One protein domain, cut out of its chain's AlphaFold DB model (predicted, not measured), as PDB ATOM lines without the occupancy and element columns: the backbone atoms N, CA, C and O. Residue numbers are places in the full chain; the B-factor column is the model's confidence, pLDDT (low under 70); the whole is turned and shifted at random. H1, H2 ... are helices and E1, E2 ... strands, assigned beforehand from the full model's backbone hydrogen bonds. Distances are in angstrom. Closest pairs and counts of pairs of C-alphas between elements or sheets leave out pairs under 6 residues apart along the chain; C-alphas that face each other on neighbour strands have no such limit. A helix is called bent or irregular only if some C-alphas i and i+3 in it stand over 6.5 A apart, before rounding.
ATOM      1  N   LYS A   2      -1.380 -29.481 -34.551       45.16
ATOM      2  CA  LYS A   2      -0.125 -29.674 -35.328       45.16
ATOM      3  C   LYS A   2       0.819 -30.791 -34.823       45.16
ATOM      4  O   LYS A   2       1.378 -31.516 -35.631       45.16
ATOM      5  N   LYS A   3       0.959 -30.978 -33.501       44.47
ATOM      6  CA  LYS A   3       1.755 -32.078 -32.905       44.47
ATOM      7  C   LYS A   3       1.098 -33.466 -33.008       44.47
ATOM      8  O   LYS A   3       1.816 -34.455 -33.016       44.47
ATOM      9  N   LEU A   4      -0.235 -33.535 -33.073       42.53
ATOM     10  CA  LEU A   4      -0.992 -34.797 -33.080       42.53
ATOM     11  C   LEU A   4      -0.982 -35.455 -34.465       42.53
ATOM     12  O   LEU A   4      -0.739 -36.649 -34.557       42.53
ATOM     13  N   LEU A   5      -1.131 -34.672 -35.541       49.28
ATOM     14  CA  LEU A   5      -1.041 -35.185 -36.917       49.28
ATOM     15  C   LEU A   5       0.344 -35.755 -37.244       49.28
ATOM     16  O   LEU A   5       0.447 -36.782 -37.899       49.28
ATOM     17  N   LEU A   6       1.409 -35.137 -36.733       51.25
ATOM     18  CA  LEU A   6       2.773 -35.625 -36.941       51.25
ATOM     19  C   LEU A   6       3.070 -36.916 -36.156       51.25
ATOM     20  O   LEU A   6       3.914 -37.704 -36.571       51.25
ATOM     21  N   TYR A   7       2.366 -37.136 -35.039       49.62
ATOM     22  CA  TYR A   7       2.418 -38.381 -34.266       49.62
ATOM     23  C   TYR A   7       1.646 -39.519 -34.951       49.62
ATOM     24  O   TYR A   7       2.043 -40.672 -34.837       49.62
ATOM     25  N   CYS A   8       0.581 -39.197 -35.691       48.66
ATOM     26  CA  CYS A   8      -0.200 -40.174 -36.453       48.66
ATOM     27  C   CYS A   8       0.495 -40.660 -37.739       48.66
ATOM     28  O   CYS A   8       0.144 -41.727 -38.227       48.66
ATOM     29  N   VAL A   9       1.475 -39.918 -38.276       57.91
ATOM     30  CA  VAL A   9       2.200 -40.259 -39.524       57.91
ATOM     31  C   VAL A   9       3.681 -40.561 -39.249       57.91
ATOM     32  O   VAL A   9       4.574 -40.129 -39.969       57.91
ATOM     33  N   SER A  10       3.973 -41.252 -38.142       64.88
ATOM     34  CA  SER A  10       5.324 -41.743 -37.803       64.88
ATOM     35  C   SER A  10       6.450 -40.688 -37.808       64.88
ATOM     36  O   SER A  10       7.624 -41.033 -37.889       64.88
ATOM     37  N   GLY A  11       6.130 -39.392 -37.698       77.38
ATOM     38  CA  GLY A  11       7.107 -38.301 -37.630       77.38
ATOM     39  C   GLY A  11       7.714 -37.811 -38.956       77.38
ATOM     40  O   GLY A  11       8.560 -36.910 -38.904       77.38
ATOM     41  N   ARG A  12       7.265 -38.321 -40.114       86.56
ATOM     42  CA  ARG A  12       7.671 -37.888 -41.469       86.56
ATOM     43  C   ARG A  12       6.440 -37.731 -42.365       86.56
ATOM     44  O   ARG A  12       5.663 -38.666 -42.488       86.56
ATOM     45  N   ILE A  13       6.272 -36.579 -43.019       85.00
ATOM     46  CA  ILE A  13       5.158 -36.361 -43.963       85.00
ATOM     47  C   ILE A  13       5.557 -35.452 -45.130       85.00
ATOM     48  O   ILE A  13       6.260 -34.457 -44.937       85.00
ATOM     49  N   ASN A  14       5.100 -35.768 -46.343       86.50
ATOM     50  CA  ASN A  14       5.258 -34.885 -47.499       86.50
ATOM     51  C   ASN A  14       4.359 -33.645 -47.338       86.50
ATOM     52  O   ASN A  14       3.198 -33.764 -46.947       86.50
ATOM     53  N   LEU A  15       4.856 -32.447 -47.658       84.00
ATOM     54  CA  LEU A  15       4.074 -31.211 -47.545       84.00
ATOM     55  C   LEU A  15       2.791 -31.223 -48.399       84.00
ATOM     56  O   LEU A  15       1.788 -30.639 -47.993       84.00
ATOM     57  N   VAL A  16       2.788 -31.922 -49.537       86.19
ATOM     58  CA  VAL A  16       1.596 -32.088 -50.388       86.19
ATOM     59  C   VAL A  16       0.552 -32.979 -49.713       86.19
ATOM     60  O   VAL A  16      -0.641 -32.681 -49.738       86.19
ATOM     61  N   GLU A  17       0.981 -34.063 -49.071       84.19
ATOM     62  CA  GLU A  17       0.087 -34.941 -48.305       84.19
ATOM     63  C   GLU A  17      -0.429 -34.249 -47.045       84.19
ATOM     64  O   GLU A  17      -1.599 -34.392 -46.688       84.19
ATOM     65  N   LEU A  18       0.419 -33.444 -46.403       83.31
ATOM     66  CA  LEU A  18       0.041 -32.612 -45.268       83.31
ATOM     67  C   LEU A  18      -1.014 -31.571 -45.667       83.31
ATOM     68  O   LEU A  18      -1.980 -31.385 -44.931       83.31
ATOM     69  N   SER A  19      -0.863 -30.938 -46.836       83.19
ATOM     70  CA  SER A  19      -1.848 -30.017 -47.421       83.19
ATOM     71  C   SER A  19      -3.209 -30.684 -47.602       83.19
ATOM     72  O   SER A  19      -4.214 -30.164 -47.114       83.19
ATOM     73  N   LYS A  20      -3.234 -31.886 -48.191       84.81
ATOM     74  CA  LYS A  20      -4.460 -32.686 -48.350       84.81
ATOM     75  C   LYS A  20      -5.073 -33.085 -47.008       84.81
ATOM     76  O   LYS A  20      -6.277 -32.960 -46.825       84.81
ATOM     77  N   SER A  21      -4.250 -33.528 -46.058       83.12
ATOM     78  CA  SER A  21      -4.709 -34.015 -44.748       83.12
ATOM     79  C   SER A  21      -5.271 -32.902 -43.865       83.12
ATOM     80  O   SER A  21      -6.202 -33.124 -43.097       83.12
ATOM     81  N   LEU A  22      -4.699 -31.700 -43.958       81.69
ATOM     82  CA  LEU A  22      -5.183 -30.515 -43.252       81.69
ATOM     83  C   LEU A  22      -6.308 -29.795 -44.001       81.69
ATOM     84  O   LEU A  22      -6.932 -28.915 -43.412       81.69
ATOM     85  N   ASN A  23      -6.554 -30.149 -45.267       83.25
ATOM     86  CA  ASN A  23      -7.425 -29.427 -46.191       83.25
ATOM     87  C   ASN A  23      -7.073 -27.925 -46.276       83.25
ATOM     88  O   ASN A  23      -7.935 -27.054 -46.171       83.25
ATOM     89  N   VAL A  24      -5.775 -27.629 -46.397       84.44
ATOM     90  CA  VAL A  24      -5.215 -26.267 -46.471       84.44
ATOM     91  C   VAL A  24      -4.264 -26.187 -47.656       84.44
ATOM     92  O   VAL A  24      -3.417 -27.068 -47.811       84.44
ATOM     93  N   ASP A  25      -4.345 -25.118 -48.450       84.62
ATOM     94  CA  ASP A  25      -3.450 -24.907 -49.592       84.62
ATOM     95  C   ASP A  25      -1.965 -24.911 -49.205       84.62
ATOM     96  O   ASP A  25      -1.544 -24.378 -48.170       84.62
ATOM     97  N   LEU A  26      -1.142 -25.466 -50.098       83.44
ATOM     98  CA  LEU A  26       0.308 -25.573 -49.921       83.44
ATOM     99  C   LEU A  26       0.974 -24.202 -49.699       83.44
ATOM    100  O   LEU A  26       1.948 -24.103 -48.957       83.44
ATOM    101  N   SER A  27       0.438 -23.132 -50.295       85.88
ATOM    102  CA  SER A  27       0.934 -21.756 -50.136       85.88
ATOM    103  C   SER A  27       0.885 -21.287 -48.677       85.88
ATOM    104  O   SER A  27       1.857 -20.723 -48.171       85.88
ATOM    105  N   HIS A  28      -0.204 -21.586 -47.966       82.69
ATOM    106  CA  HIS A  28      -0.368 -21.246 -46.554       82.69
ATOM    107  C   HIS A  28       0.526 -22.088 -45.645       82.69
ATOM    108  O   HIS A  28       1.022 -21.585 -44.634       82.69
ATOM    109  N   ILE A  29       0.769 -23.351 -46.010       80.31
ATOM    110  CA  ILE A  29       1.729 -24.204 -45.304       80.31
ATOM    111  C   ILE A  29       3.140 -23.646 -45.486       80.31
ATOM    112  O   ILE A  29       3.826 -23.420 -44.489       80.31
ATOM    113  N   ASN A  30       3.532 -23.327 -46.723       82.94
ATOM    114  CA  ASN A  30       4.846 -22.775 -47.048       82.94
ATOM    115  C   ASN A  30       5.128 -21.451 -46.328       82.94
ATOM    116  O   ASN A  30       6.213 -21.269 -45.785       82.94
ATOM    117  N   ALA A  31       4.133 -20.566 -46.223       83.62
ATOM    118  CA  ALA A  31       4.264 -19.308 -45.486       83.62
ATOM    119  C   ALA A  31       4.534 -19.501 -43.978       83.62
ATOM    120  O   ALA A  31       5.069 -18.611 -43.320       83.62
ATOM    121  N   ARG A  32       4.166 -20.659 -43.414       80.69
ATOM    122  CA  ARG A  32       4.295 -20.972 -41.981       80.69
ATOM    123  C   ARG A  32       5.431 -21.949 -41.669       80.69
ATOM    124  O   ARG A  32       5.665 -22.239 -40.497       80.69
ATOM    125  N   ILE A  33       6.157 -22.428 -42.680       79.31
ATOM    126  CA  ILE A  33       7.278 -23.370 -42.539       79.31
ATOM    127  C   ILE A  33       8.337 -22.842 -41.568       79.31
ATOM    128  O   ILE A  33       8.683 -23.528 -40.609       79.31
ATOM    129  N   SER A  34       8.801 -21.605 -41.759       78.12
ATOM    130  CA  SER A  34       9.884 -21.041 -40.946       78.12
ATOM    131  C   SER A  34       9.500 -20.886 -39.470       78.12
ATOM    132  O   SER A  34      10.350 -20.976 -38.587       78.12
ATOM    133  N   GLU A  35       8.212 -20.679 -39.177       79.88
ATOM    134  CA  GLU A  35       7.698 -20.678 -37.804       79.88
ATOM    135  C   GLU A  35       7.652 -22.097 -37.226       79.88
ATOM    136  O   GLU A  35       7.966 -22.298 -36.051       79.88
ATOM    137  N   ILE A  36       7.287 -23.096 -38.037       75.88
ATOM    138  CA  ILE A  36       7.224 -24.505 -37.633       75.88
ATOM    139  C   ILE A  36       8.622 -25.034 -37.301       75.88
ATOM    140  O   ILE A  36       8.778 -25.683 -36.265       75.88
ATOM    141  N   GLU A  37       9.640 -24.711 -38.101       76.94
ATOM    142  CA  GLU A  37      11.019 -25.129 -37.826       76.94
ATOM    143  C   GLU A  37      11.532 -24.570 -36.491       76.94
ATOM    144  O   GLU A  37      12.090 -25.308 -35.673       76.94
ATOM    145  N   LYS A  38      11.243 -23.292 -36.210       76.06
ATOM    146  CA  LYS A  38      11.638 -22.620 -34.960       76.06
ATOM    147  C   LYS A  38      10.886 -23.133 -33.730       76.06
ATOM    148  O   LYS A  38      11.479 -23.283 -32.666       76.06
ATOM    149  N   SER A  39       9.585 -23.390 -33.855       70.44
ATOM    150  CA  SER A  39       8.705 -23.698 -32.713       70.44
ATOM    151  C   SER A  39       8.577 -25.189 -32.398       70.44
ATOM    152  O   SER A  39       8.316 -25.566 -31.255       70.44
ATOM    153  N   SER A  40       8.740 -26.052 -33.402       66.62
ATOM    154  CA  SER A  40       8.352 -27.468 -33.315       66.62
ATOM    155  C   SER A  40       9.548 -28.412 -33.255       66.62
ATOM    156  O   SER A  40       9.365 -29.607 -33.025       66.62
ATOM    157  N   GLY A  41      10.762 -27.907 -33.508       71.25
ATOM    158  CA  GLY A  41      11.947 -28.742 -33.697       71.25
ATOM    159  C   GLY A  41      11.803 -29.709 -34.875       71.25
ATOM    160  O   GLY A  41      12.366 -30.798 -34.829       71.25
ATOM    161  N   CYS A  42      11.004 -29.343 -35.877       78.81
ATOM    162  CA  CYS A  42      10.887 -30.074 -37.132       78.81
ATOM    163  C   CYS A  42      11.837 -29.450 -38.158       78.81
ATOM    164  O   CYS A  42      12.105 -28.256 -38.093       78.81
ATOM    165  N   SER A  43      12.352 -30.253 -39.076       80.94
ATOM    166  CA  SER A  43      13.229 -29.835 -40.169       80.94
ATOM    167  C   SER A  43      12.576 -30.179 -41.495       80.94
ATOM    168  O   SER A  43      12.014 -31.274 -41.617       80.94
ATOM    169  N   ILE A  44      12.666 -29.285 -42.477       82.81
ATOM    170  CA  ILE A  44      12.134 -29.548 -43.814       82.81
ATOM    171  C   ILE A  44      13.253 -29.913 -44.771       82.81
ATOM    172  O   ILE A  44      14.212 -29.170 -44.953       82.81
ATOM    173  N   ILE A  45      13.118 -31.084 -45.385       83.38
ATOM    174  CA  ILE A  45      14.119 -31.667 -46.276       83.38
ATOM    175  C   ILE A  45      13.392 -32.184 -47.512       83.38
ATOM    176  O   ILE A  45      12.479 -32.993 -47.388       83.38
ATOM    177  N   MET A  46      13.761 -31.697 -48.701       81.56
ATOM    178  CA  MET A  46      13.159 -32.111 -49.984       81.56
ATOM    179  C   MET A  46      11.618 -32.048 -50.004       81.56
ATOM    180  O   MET A  46      10.950 -32.939 -50.521       81.56
ATOM    181  N   GLY A  47      11.030 -31.010 -49.401       80.81
ATOM    182  CA  GLY A  47       9.571 -30.871 -49.328       80.81
ATOM    183  C   GLY A  47       8.890 -31.857 -48.368       80.81
ATOM    184  O   GLY A  47       7.679 -32.059 -48.450       80.81
ATOM    185  N   GLN A  48       9.649 -32.464 -47.453       84.62
ATOM    186  CA  GLN A  48       9.145 -33.340 -46.398       84.62
ATOM    187  C   GLN A  48       9.389 -32.708 -45.031       84.62
ATOM    188  O   GLN A  48      10.475 -32.204 -44.753       84.62
ATOM    189  N   LEU A  49       8.378 -32.753 -44.169       85.50
ATOM    190  CA  LEU A  49       8.466 -32.316 -42.784       85.50
ATOM    191  C   LEU A  49       8.890 -33.500 -41.911       85.50
ATOM    192  O   LEU A  49       8.180 -34.503 -41.838       85.50
ATOM    193  N   ILE A  50      10.031 -33.364 -41.238       87.19
ATOM    194  CA  ILE A  50      10.632 -34.413 -40.406       87.19
ATOM    195  C   ILE A  50      10.789 -33.913 -38.973       87.19
ATOM    196  O   ILE A  50      11.358 -32.846 -38.746       87.19
ATOM    197  N   ASN A  51      10.326 -34.676 -37.983       86.38
ATOM    198  CA  ASN A  51      10.511 -34.321 -36.573       86.38
ATOM    199  C   ASN A  51      11.760 -34.955 -35.938       86.38
ATOM    200  O   ASN A  51      12.364 -35.899 -36.452       86.38
ATOM    201  N   LYS A  52      12.138 -34.441 -34.761       84.44
ATOM    202  CA  LYS A  52      13.240 -34.990 -33.951       84.44
ATOM    203  C   LYS A  52      13.015 -36.437 -33.512       84.44
ATOM    204  O   LYS A  52      13.988 -37.170 -33.374       84.44
ATOM    205  N   THR A  53      11.768 -36.845 -33.283       85.94
ATOM    206  CA  THR A  53      11.449 -38.224 -32.885       85.94
ATOM    207  C   THR A  53      11.833 -39.203 -33.991       85.94
ATOM    208  O   THR A  53      12.543 -40.160 -33.719       85.94
ATOM    209  N   TYR A  54      11.482 -38.900 -35.240       87.94
ATOM    210  CA  TYR A  54      11.837 -39.692 -36.412       87.94
ATOM    211  C   TYR A  54      13.348 -39.725 -36.648       87.94
ATOM    212  O   TYR A  54      13.895 -40.784 -36.923       87.94
ATOM    213  N   GLN A  55      14.057 -38.603 -36.454       89.19
ATOM    214  CA  GLN A  55      15.530 -38.599 -36.492       89.19
ATOM    215  C   GLN A  55      16.136 -39.560 -35.463       89.19
ATOM    216  O   GLN A  55      17.140 -40.210 -35.747       89.19
ATOM    217  N   LYS A  56      15.537 -39.647 -34.268       89.94
ATOM    218  CA  LYS A  56      15.976 -40.575 -33.226       89.94
ATOM    219  C   LYS A  56      15.682 -42.025 -33.611       89.94
ATOM    220  O   LYS A  56      16.574 -42.851 -33.485       89.94
ATOM    221  N   THR A  57      14.484 -42.306 -34.124       91.62
ATOM    222  CA  THR A  57      14.094 -43.639 -34.602       91.62
ATOM    223  C   THR A  57      15.002 -44.112 -35.735       91.62
ATOM    224  O   THR A  57      15.566 -45.193 -35.637       91.62
ATOM    225  N   ILE A  58      15.264 -43.269 -36.744       93.44
ATOM    226  CA  ILE A  58      16.240 -43.584 -37.797       93.44
ATOM    227  C   ILE A  58      17.623 -43.847 -37.191       93.44
ATOM    228  O   ILE A  58      18.292 -44.784 -37.598       93.44
ATOM    229  N   ALA A  59      18.084 -43.046 -36.227       94.81
ATOM    230  CA  ALA A  59      19.391 -43.281 -35.610       94.81
ATOM    231  C   ALA A  59      19.458 -44.622 -34.851       94.81
ATOM    232  O   ALA A  59      20.500 -45.277 -34.872       94.81
ATOM    233  N   GLU A  60      18.368 -45.031 -34.194       95.44
ATOM    234  CA  GLU A  60      18.234 -46.338 -33.536       95.44
ATOM    235  C   GLU A  60      18.265 -47.475 -34.577       95.44
ATOM    236  O   GLU A  60      19.094 -48.378 -34.459       95.44
ATOM    237  N   GLU A  61      17.485 -47.372 -35.657       95.31
ATOM    238  CA  GLU A  61      17.471 -48.344 -36.764       95.31
ATOM    239  C   GLU A  61      18.820 -48.443 -37.496       95.31
ATOM    240  O   GLU A  61      19.296 -49.542 -37.792       95.31
ATOM    241  N   ILE A  62      19.476 -47.306 -37.765       96.12
ATOM    242  CA  ILE A  62      20.824 -47.264 -38.350       96.12
ATOM    243  C   ILE A  62      21.798 -47.996 -37.436       96.12
ATOM    244  O   ILE A  62      22.628 -48.758 -37.929       96.12
ATOM    245  N   ASN A  63      21.719 -47.780 -36.118       96.44
ATOM    246  CA  ASN A  63      22.588 -48.479 -35.185       96.44
ATOM    247  C   ASN A  63      22.319 -49.987 -35.201       96.44
ATOM    248  O   ASN A  63      23.273 -50.750 -35.264       96.44
ATOM    249  N   GLU A  64      21.061 -50.432 -35.185       95.56
ATOM    250  CA  GLU A  64      20.729 -51.861 -35.275       95.56
ATOM    251  C   GLU A  64      21.261 -52.499 -36.558       95.56
ATOM    252  O   GLU A  64      21.877 -53.568 -36.513       95.56
ATOM    253  N   ARG A  65      21.082 -51.824 -37.698       94.88
ATOM    254  CA  ARG A  65      21.633 -52.267 -38.980       94.88
ATOM    255  C   ARG A  65      23.155 -52.328 -38.937       94.88
ATOM    256  O   ARG A  65      23.732 -53.337 -39.319       94.88
ATOM    257  N   LEU A  66      23.799 -51.288 -38.419       95.31
ATOM    258  CA  LEU A  66      25.246 -51.236 -38.269       95.31
ATOM    259  C   LEU A  66      25.769 -52.362 -37.362       95.31
ATOM    260  O   LEU A  66      26.789 -52.962 -37.682       95.31
ATOM    261  N   GLN A  67      25.099 -52.668 -36.246       94.25
ATOM    262  CA  GLN A  67      25.510 -53.769 -35.364       94.25
ATOM    263  C   GLN A  67      25.350 -55.139 -36.034       94.25
ATOM    264  O   GLN A  67      26.139 -56.042 -35.765       94.25
ATOM    265  N   ARG A  68      24.350 -55.293 -36.909       93.50
ATOM    266  CA  ARG A  68      24.109 -56.526 -37.666       93.50
ATOM    267  C   ARG A  68      25.120 -56.719 -38.798       93.50
ATOM    268  O   ARG A  68      25.708 -57.789 -38.907       93.50
ATOM    269  N   ASP A  69      25.316 -55.684 -39.609       91.19
ATOM    270  CA  ASP A  69      26.099 -55.744 -40.849       91.19
ATOM    271  C   ASP A  69      27.590 -55.437 -40.599       91.19
ATOM    272  O   ASP A  69      28.452 -55.716 -41.430       91.19
ATOM    273  N   GLY A  70      27.923 -54.852 -39.445       92.75
ATOM    274  CA  GLY A  70      29.276 -54.474 -39.037       92.75
ATOM    275  C   GLY A  70      29.756 -53.137 -39.607       92.75
ATOM    276  O   GLY A  70      30.563 -52.468 -38.954       92.75
ATOM    277  N   GLN A  71      29.229 -52.727 -40.763       93.12
ATOM    278  CA  GLN A  71      29.532 -51.466 -41.440       93.12
ATOM    279  C   GLN A  71      28.308 -50.872 -42.148       93.12
ATOM    280  O   GLN A  71      27.369 -51.592 -42.483       93.12
ATOM    281  N   VAL A  72      28.319 -49.562 -42.404       94.81
ATOM    282  CA  VAL A  72      27.272 -48.883 -43.179       94.81
ATOM    283  C   VAL A  72      27.816 -47.650 -43.903       94.81
ATOM    284  O   VAL A  72      28.628 -46.908 -43.348       94.81
ATOM    285  N   THR A  73      27.348 -47.409 -45.133       94.81
ATOM    286  CA  THR A  73      27.656 -46.186 -45.895       94.81
ATOM    287  C   THR A  73      26.454 -45.251 -45.961       94.81
ATOM    288  O   THR A  73      25.308 -45.702 -46.012       94.81
ATOM    289  N   ILE A  74      26.686 -43.939 -46.060       95.81
ATOM    290  CA  ILE A  74      25.599 -42.979 -46.321       95.81
ATOM    291  C   ILE A  74      24.870 -43.280 -47.628       95.81
ATOM    292  O   ILE A  74      23.657 -43.105 -47.693       95.81
ATOM    293  N   ALA A  75      25.570 -43.763 -48.657       94.56
ATOM    294  CA  ALA A  75      24.939 -44.120 -49.925       94.56
ATOM    295  C   ALA A  75      23.881 -45.223 -49.744       94.56
ATOM    296  O   ALA A  75      22.793 -45.137 -50.318       94.56
ATOM    297  N   ASP A  76      24.164 -46.223 -48.905       93.44
ATOM    298  CA  ASP A  76      23.205 -47.282 -48.579       93.44
ATOM    299  C   ASP A  76      22.050 -46.766 -47.725       93.44
ATOM    300  O   ASP A  76      20.914 -47.209 -47.890       93.44
ATOM    301  N   LEU A  77      22.316 -45.815 -46.826       94.88
ATOM    302  CA  LEU A  77      21.273 -45.170 -46.033       94.88
ATOM    303  C   LEU A  77      20.349 -44.313 -46.907       94.88
ATOM    304  O   LEU A  77      19.135 -44.379 -46.744       94.88
ATOM    305  N   THR A  78      20.886 -43.561 -47.869       94.50
ATOM    306  CA  THR A  78      20.088 -42.754 -48.805       94.50
ATOM    307  C   THR A  78      19.131 -43.621 -49.616       94.50
ATOM    308  O   THR A  78      17.972 -43.245 -49.767       94.50
ATOM    309  N   LYS A  79      19.571 -44.799 -50.076       93.81
ATOM    310  CA  LYS A  79      18.709 -45.748 -50.803       93.81
ATOM    311  C   LYS A  79      17.586 -46.315 -49.934       93.81
ATOM    312  O   LYS A  79      16.478 -46.489 -50.423       93.81
ATOM    313  N   VAL A  80      17.874 -46.624 -48.669       93.19
ATOM    314  CA  VAL A  80      16.898 -47.240 -47.752       93.19
ATOM    315  C   VAL A  80      15.881 -46.224 -47.247       93.19
ATOM    316  O   VAL A  80      14.692 -46.521 -47.186       93.19
ATOM    317  N   TYR A  81      16.341 -45.029 -46.882       90.19
ATOM    318  CA  TYR A  81      15.494 -44.020 -46.258       90.19
ATOM    319  C   TYR A  81      14.876 -43.035 -47.248       90.19
ATOM    320  O   TYR A  81      13.982 -42.292 -46.852       90.19
ATOM    321  N   ASP A  82      15.322 -43.010 -48.506       90.31
ATOM    322  CA  ASP A  82      14.909 -42.019 -49.509       90.31
ATOM    323  C   ASP A  82      15.034 -40.584 -48.962       90.31
ATOM    324  O   ASP A  82      14.083 -39.802 -48.907       90.31
ATOM    325  N   LEU A  83      16.213 -40.281 -48.414       91.19
ATOM    326  CA  LEU A  83      16.550 -38.989 -47.820       91.19
ATOM    327  C   LEU A  83      17.933 -38.524 -48.296       91.19
ATOM    328  O   LEU A  83      18.823 -39.359 -48.495       91.19
ATOM    329  N   PRO A  84      18.156 -37.202 -48.435       92.62
ATOM    330  CA  PRO A  84      19.445 -36.661 -48.852       92.62
ATOM    331  C   PRO A  84      20.604 -37.147 -47.981       92.62
ATOM    332  O   PRO A  84      20.511 -37.158 -46.751       92.62
ATOM    333  N   GLY A  85      21.719 -37.495 -48.628       92.88
ATOM    334  CA  GLY A  85      22.908 -38.014 -47.951       92.88
ATOM    335  C   GLY A  85      23.460 -37.068 -46.886       92.88
ATOM    336  O   GLY A  85      23.787 -37.518 -45.796       92.88
ATOM    337  N   ASP A  86      23.476 -35.757 -47.139       92.81
ATOM    338  CA  ASP A  86      23.990 -34.773 -46.173       92.81
ATOM    339  C   ASP A  86      23.113 -34.680 -44.915       92.81
ATOM    340  O   ASP A  86      23.614 -34.513 -43.800       92.81
ATOM    341  N   PHE A  87      21.795 -34.860 -45.065       92.31
ATOM    342  CA  PHE A  87      20.901 -34.944 -43.916       92.31
ATOM    343  C   PHE A  87      21.202 -36.197 -43.092       92.31
ATOM    344  O   PHE A  87      21.383 -36.095 -41.878       92.31
ATOM    345  N   LEU A  88      21.308 -37.358 -43.741       94.19
ATOM    346  CA  LEU A  88      21.614 -38.620 -43.066       94.19
ATOM    347  C   LEU A  88      22.992 -38.592 -42.398       94.19
ATOM    348  O   LEU A  88      23.100 -39.002 -41.247       94.19
ATOM    349  N   GLN A  89      24.004 -38.019 -43.052       94.88
ATOM    350  CA  GLN A  89      25.321 -37.771 -42.463       94.88
ATOM    351  C   GLN A  89      25.187 -36.970 -41.164       94.88
ATOM    352  O   GLN A  89      25.673 -37.403 -40.123       94.88
ATOM    353  N   SER A  90      24.445 -35.857 -41.187       93.00
ATOM    354  CA  SER A  90      24.246 -35.024 -39.994       93.00
ATOM    355  C   SER A  90      23.509 -35.756 -38.861       93.00
ATOM    356  O   SER A  90      23.781 -35.518 -37.680       93.00
ATOM    357  N   VAL A  91      22.573 -36.653 -39.204       93.06
ATOM    358  CA  VAL A  91      21.852 -37.489 -38.234       93.06
ATOM    359  C   VAL A  91      22.799 -38.514 -37.620       93.06
ATOM    360  O   VAL A  91      22.778 -38.679 -36.399       93.06
ATOM    361  N   VAL A  92      23.642 -39.163 -38.427       94.81
ATOM    362  CA  VAL A  92      24.635 -40.125 -37.940       94.81
ATOM    363  C   VAL A  92      25.632 -39.420 -37.024       94.81
ATOM    364  O   VAL A  92      25.709 -39.766 -35.848       94.81
ATOM    365  N   GLU A  93      26.303 -38.371 -37.502       94.00
ATOM    366  CA  GLU A  93      27.345 -37.642 -36.767       94.00
ATOM    367  C   GLU A  93      26.865 -37.092 -35.419       94.00
ATOM    368  O   GLU A  93      27.544 -37.238 -34.403       94.00
ATOM    369  N   ARG A  94      25.653 -36.524 -35.359       93.19
ATOM    370  CA  ARG A  94      25.076 -35.996 -34.108       93.19
ATOM    371  C   ARG A  94      24.841 -37.081 -33.049       93.19
ATOM    372  O   ARG A  94      24.823 -36.782 -31.845       93.19
ATOM    373  N   ASN A  95      24.611 -38.311 -33.502       93.50
ATOM    374  CA  ASN A  95      24.272 -39.465 -32.678       93.50
ATOM    375  C   ASN A  95      25.432 -40.458 -32.504       93.50
ATOM    376  O   ASN A  95      25.276 -41.408 -31.727       93.50
ATOM    377  N   LEU A  96      26.582 -40.225 -33.146       93.56
ATOM    378  CA  LEU A  96      27.809 -40.994 -32.941       93.56
ATOM    379  C   LEU A  96      28.217 -40.969 -31.467       93.56
ATOM    380  O   LEU A  96      28.151 -39.946 -30.783       93.56
ATOM    381  N   GLY A  97      28.593 -42.134 -30.946       89.94
ATOM    382  CA  GLY A  97      28.976 -42.324 -29.547       89.94
ATOM    383  C   GLY A  97      27.804 -42.315 -28.558       89.94
ATOM    384  O   GLY A  97      27.951 -42.824 -27.447       89.94
ATOM    385  N   LYS A  98      26.619 -41.827 -28.951       92.94
ATOM    386  CA  LYS A  98      25.401 -41.822 -28.124       92.94
ATOM    387  C   LYS A  98      24.544 -43.044 -28.434       92.94
ATOM    388  O   LYS A  98      24.673 -44.056 -27.748       92.94
ATOM    389  N   ILE A  99      23.722 -42.937 -29.480       94.00
ATOM    390  CA  ILE A  99      22.841 -43.998 -29.979       94.00
ATOM    391  C   ILE A  99      23.634 -44.904 -30.918       94.00
ATOM    392  O   ILE A  99      23.624 -46.119 -30.758       94.00
ATOM    393  N   ILE A 100      24.377 -44.303 -31.851       94.69
ATOM    394  CA  ILE A 100      25.133 -45.026 -32.869       94.69
ATOM    395  C   ILE A 100      26.531 -45.325 -32.326       94.69
ATOM    396  O   ILE A 100      27.356 -44.425 -32.141       94.69
TER     397      ILE A 100
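Overview. This is residues 2 to 100 of the 382 residues of the protein "E3 UFM1-protein ligase 1 homolog" of Oncopeltus fasciatus (UniProt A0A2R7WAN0). Two lobes are joined by one long helix, H4: the first lobe is a small three-stranded sheet, E1, E3 and E2, with H1, H2 and H3 over one face, and the second is formed by the rest of H4 with H6, which packs crosswise on it, and H5, which packs crosswise on H6. The 99 printed residues hold six named helices and four named strands, in the order H1 E1 H2 H3 E2 E3 H4 E4 H5 H6. The sheet runs E1, E3, E2, antiparallel throughout, and the class is mostly helix. The whole is elongated, spanning 45 by 23 by 22 A, and only just compact, close to loose, with a radius of gyration of the C-alphas of 14.7 A.

Along the chain. Start at the sheet, with E3 at residues 48 to 51, 10.0 A long, from C-alpha 48 at (9.145, -33.340, -46.398). Beside it find E1, residues 12 to 14, and E2, residues 42 to 45. H1 is residues 2 to 8, H2 residues 15 to 22, and H3 residues 26 to 40, 18.5 A long and irregular, with C-alphas 31 and 34 7.4 A apart. From C-alpha 52 at (13.240, -34.990, -33.951), H4 runs 25.4 A to residue 69. Then come E4, residues 71 to 73, H5, residues 74 to 81, and H6, residues 85 to 95, 15.4 A long, ending at C-alpha 95 (24.272, -39.465, -32.678).

Arrangement. E1 and E3 are antiparallel neighbours, with N 13 and O 49 3.1 A apart, within hydrogen-bond range. E2 and E3 form a hairpin; look at N 43 and O 50, 2.8 A apart and within that range. E1, H2 with H3, and E2 make a split strand-helix-strand unit, E3 lying between its strands, with a right-handed crossover. H1, H2 and H3 on one face of the sheet give two layers. H3 runs along E2, at 15 degrees on the local plane and a height over the sheet of 8.7 A; their closest C-alphas are Glu 37 and Ser 43, 5.7 A. H2 and H3 touch about perpendicular, 86 degrees, closest at C-alphas 19 and 26, 5.5 A. H4 only grazes the sheet, with residues 52 to 55. With residues 55 to 59 alone it touches H6, about perpendicular at 87 degrees, closest at C-alphas 59 and 92, 6.5 A. H5 and H6 touch about perpendicular, 83 degrees, closest at C-alphas 78 and 85, 5.6 A. E4 pairs with no named strand. Each O i to N i+4 pair is within hydrogen-bond range in H2, H4, H5 and H6, against 2 of 3 in H1 and 9 of 11 in H3.

Size, cuts and confidence. The C-alphas farthest apart are those of Asp 25 and Gly 70, 45.3 A. The printed part has no cut, and its links are tight. Its mean pLDDT is 84.4; look for values under 70 at residues 2 to 10 and residue 40.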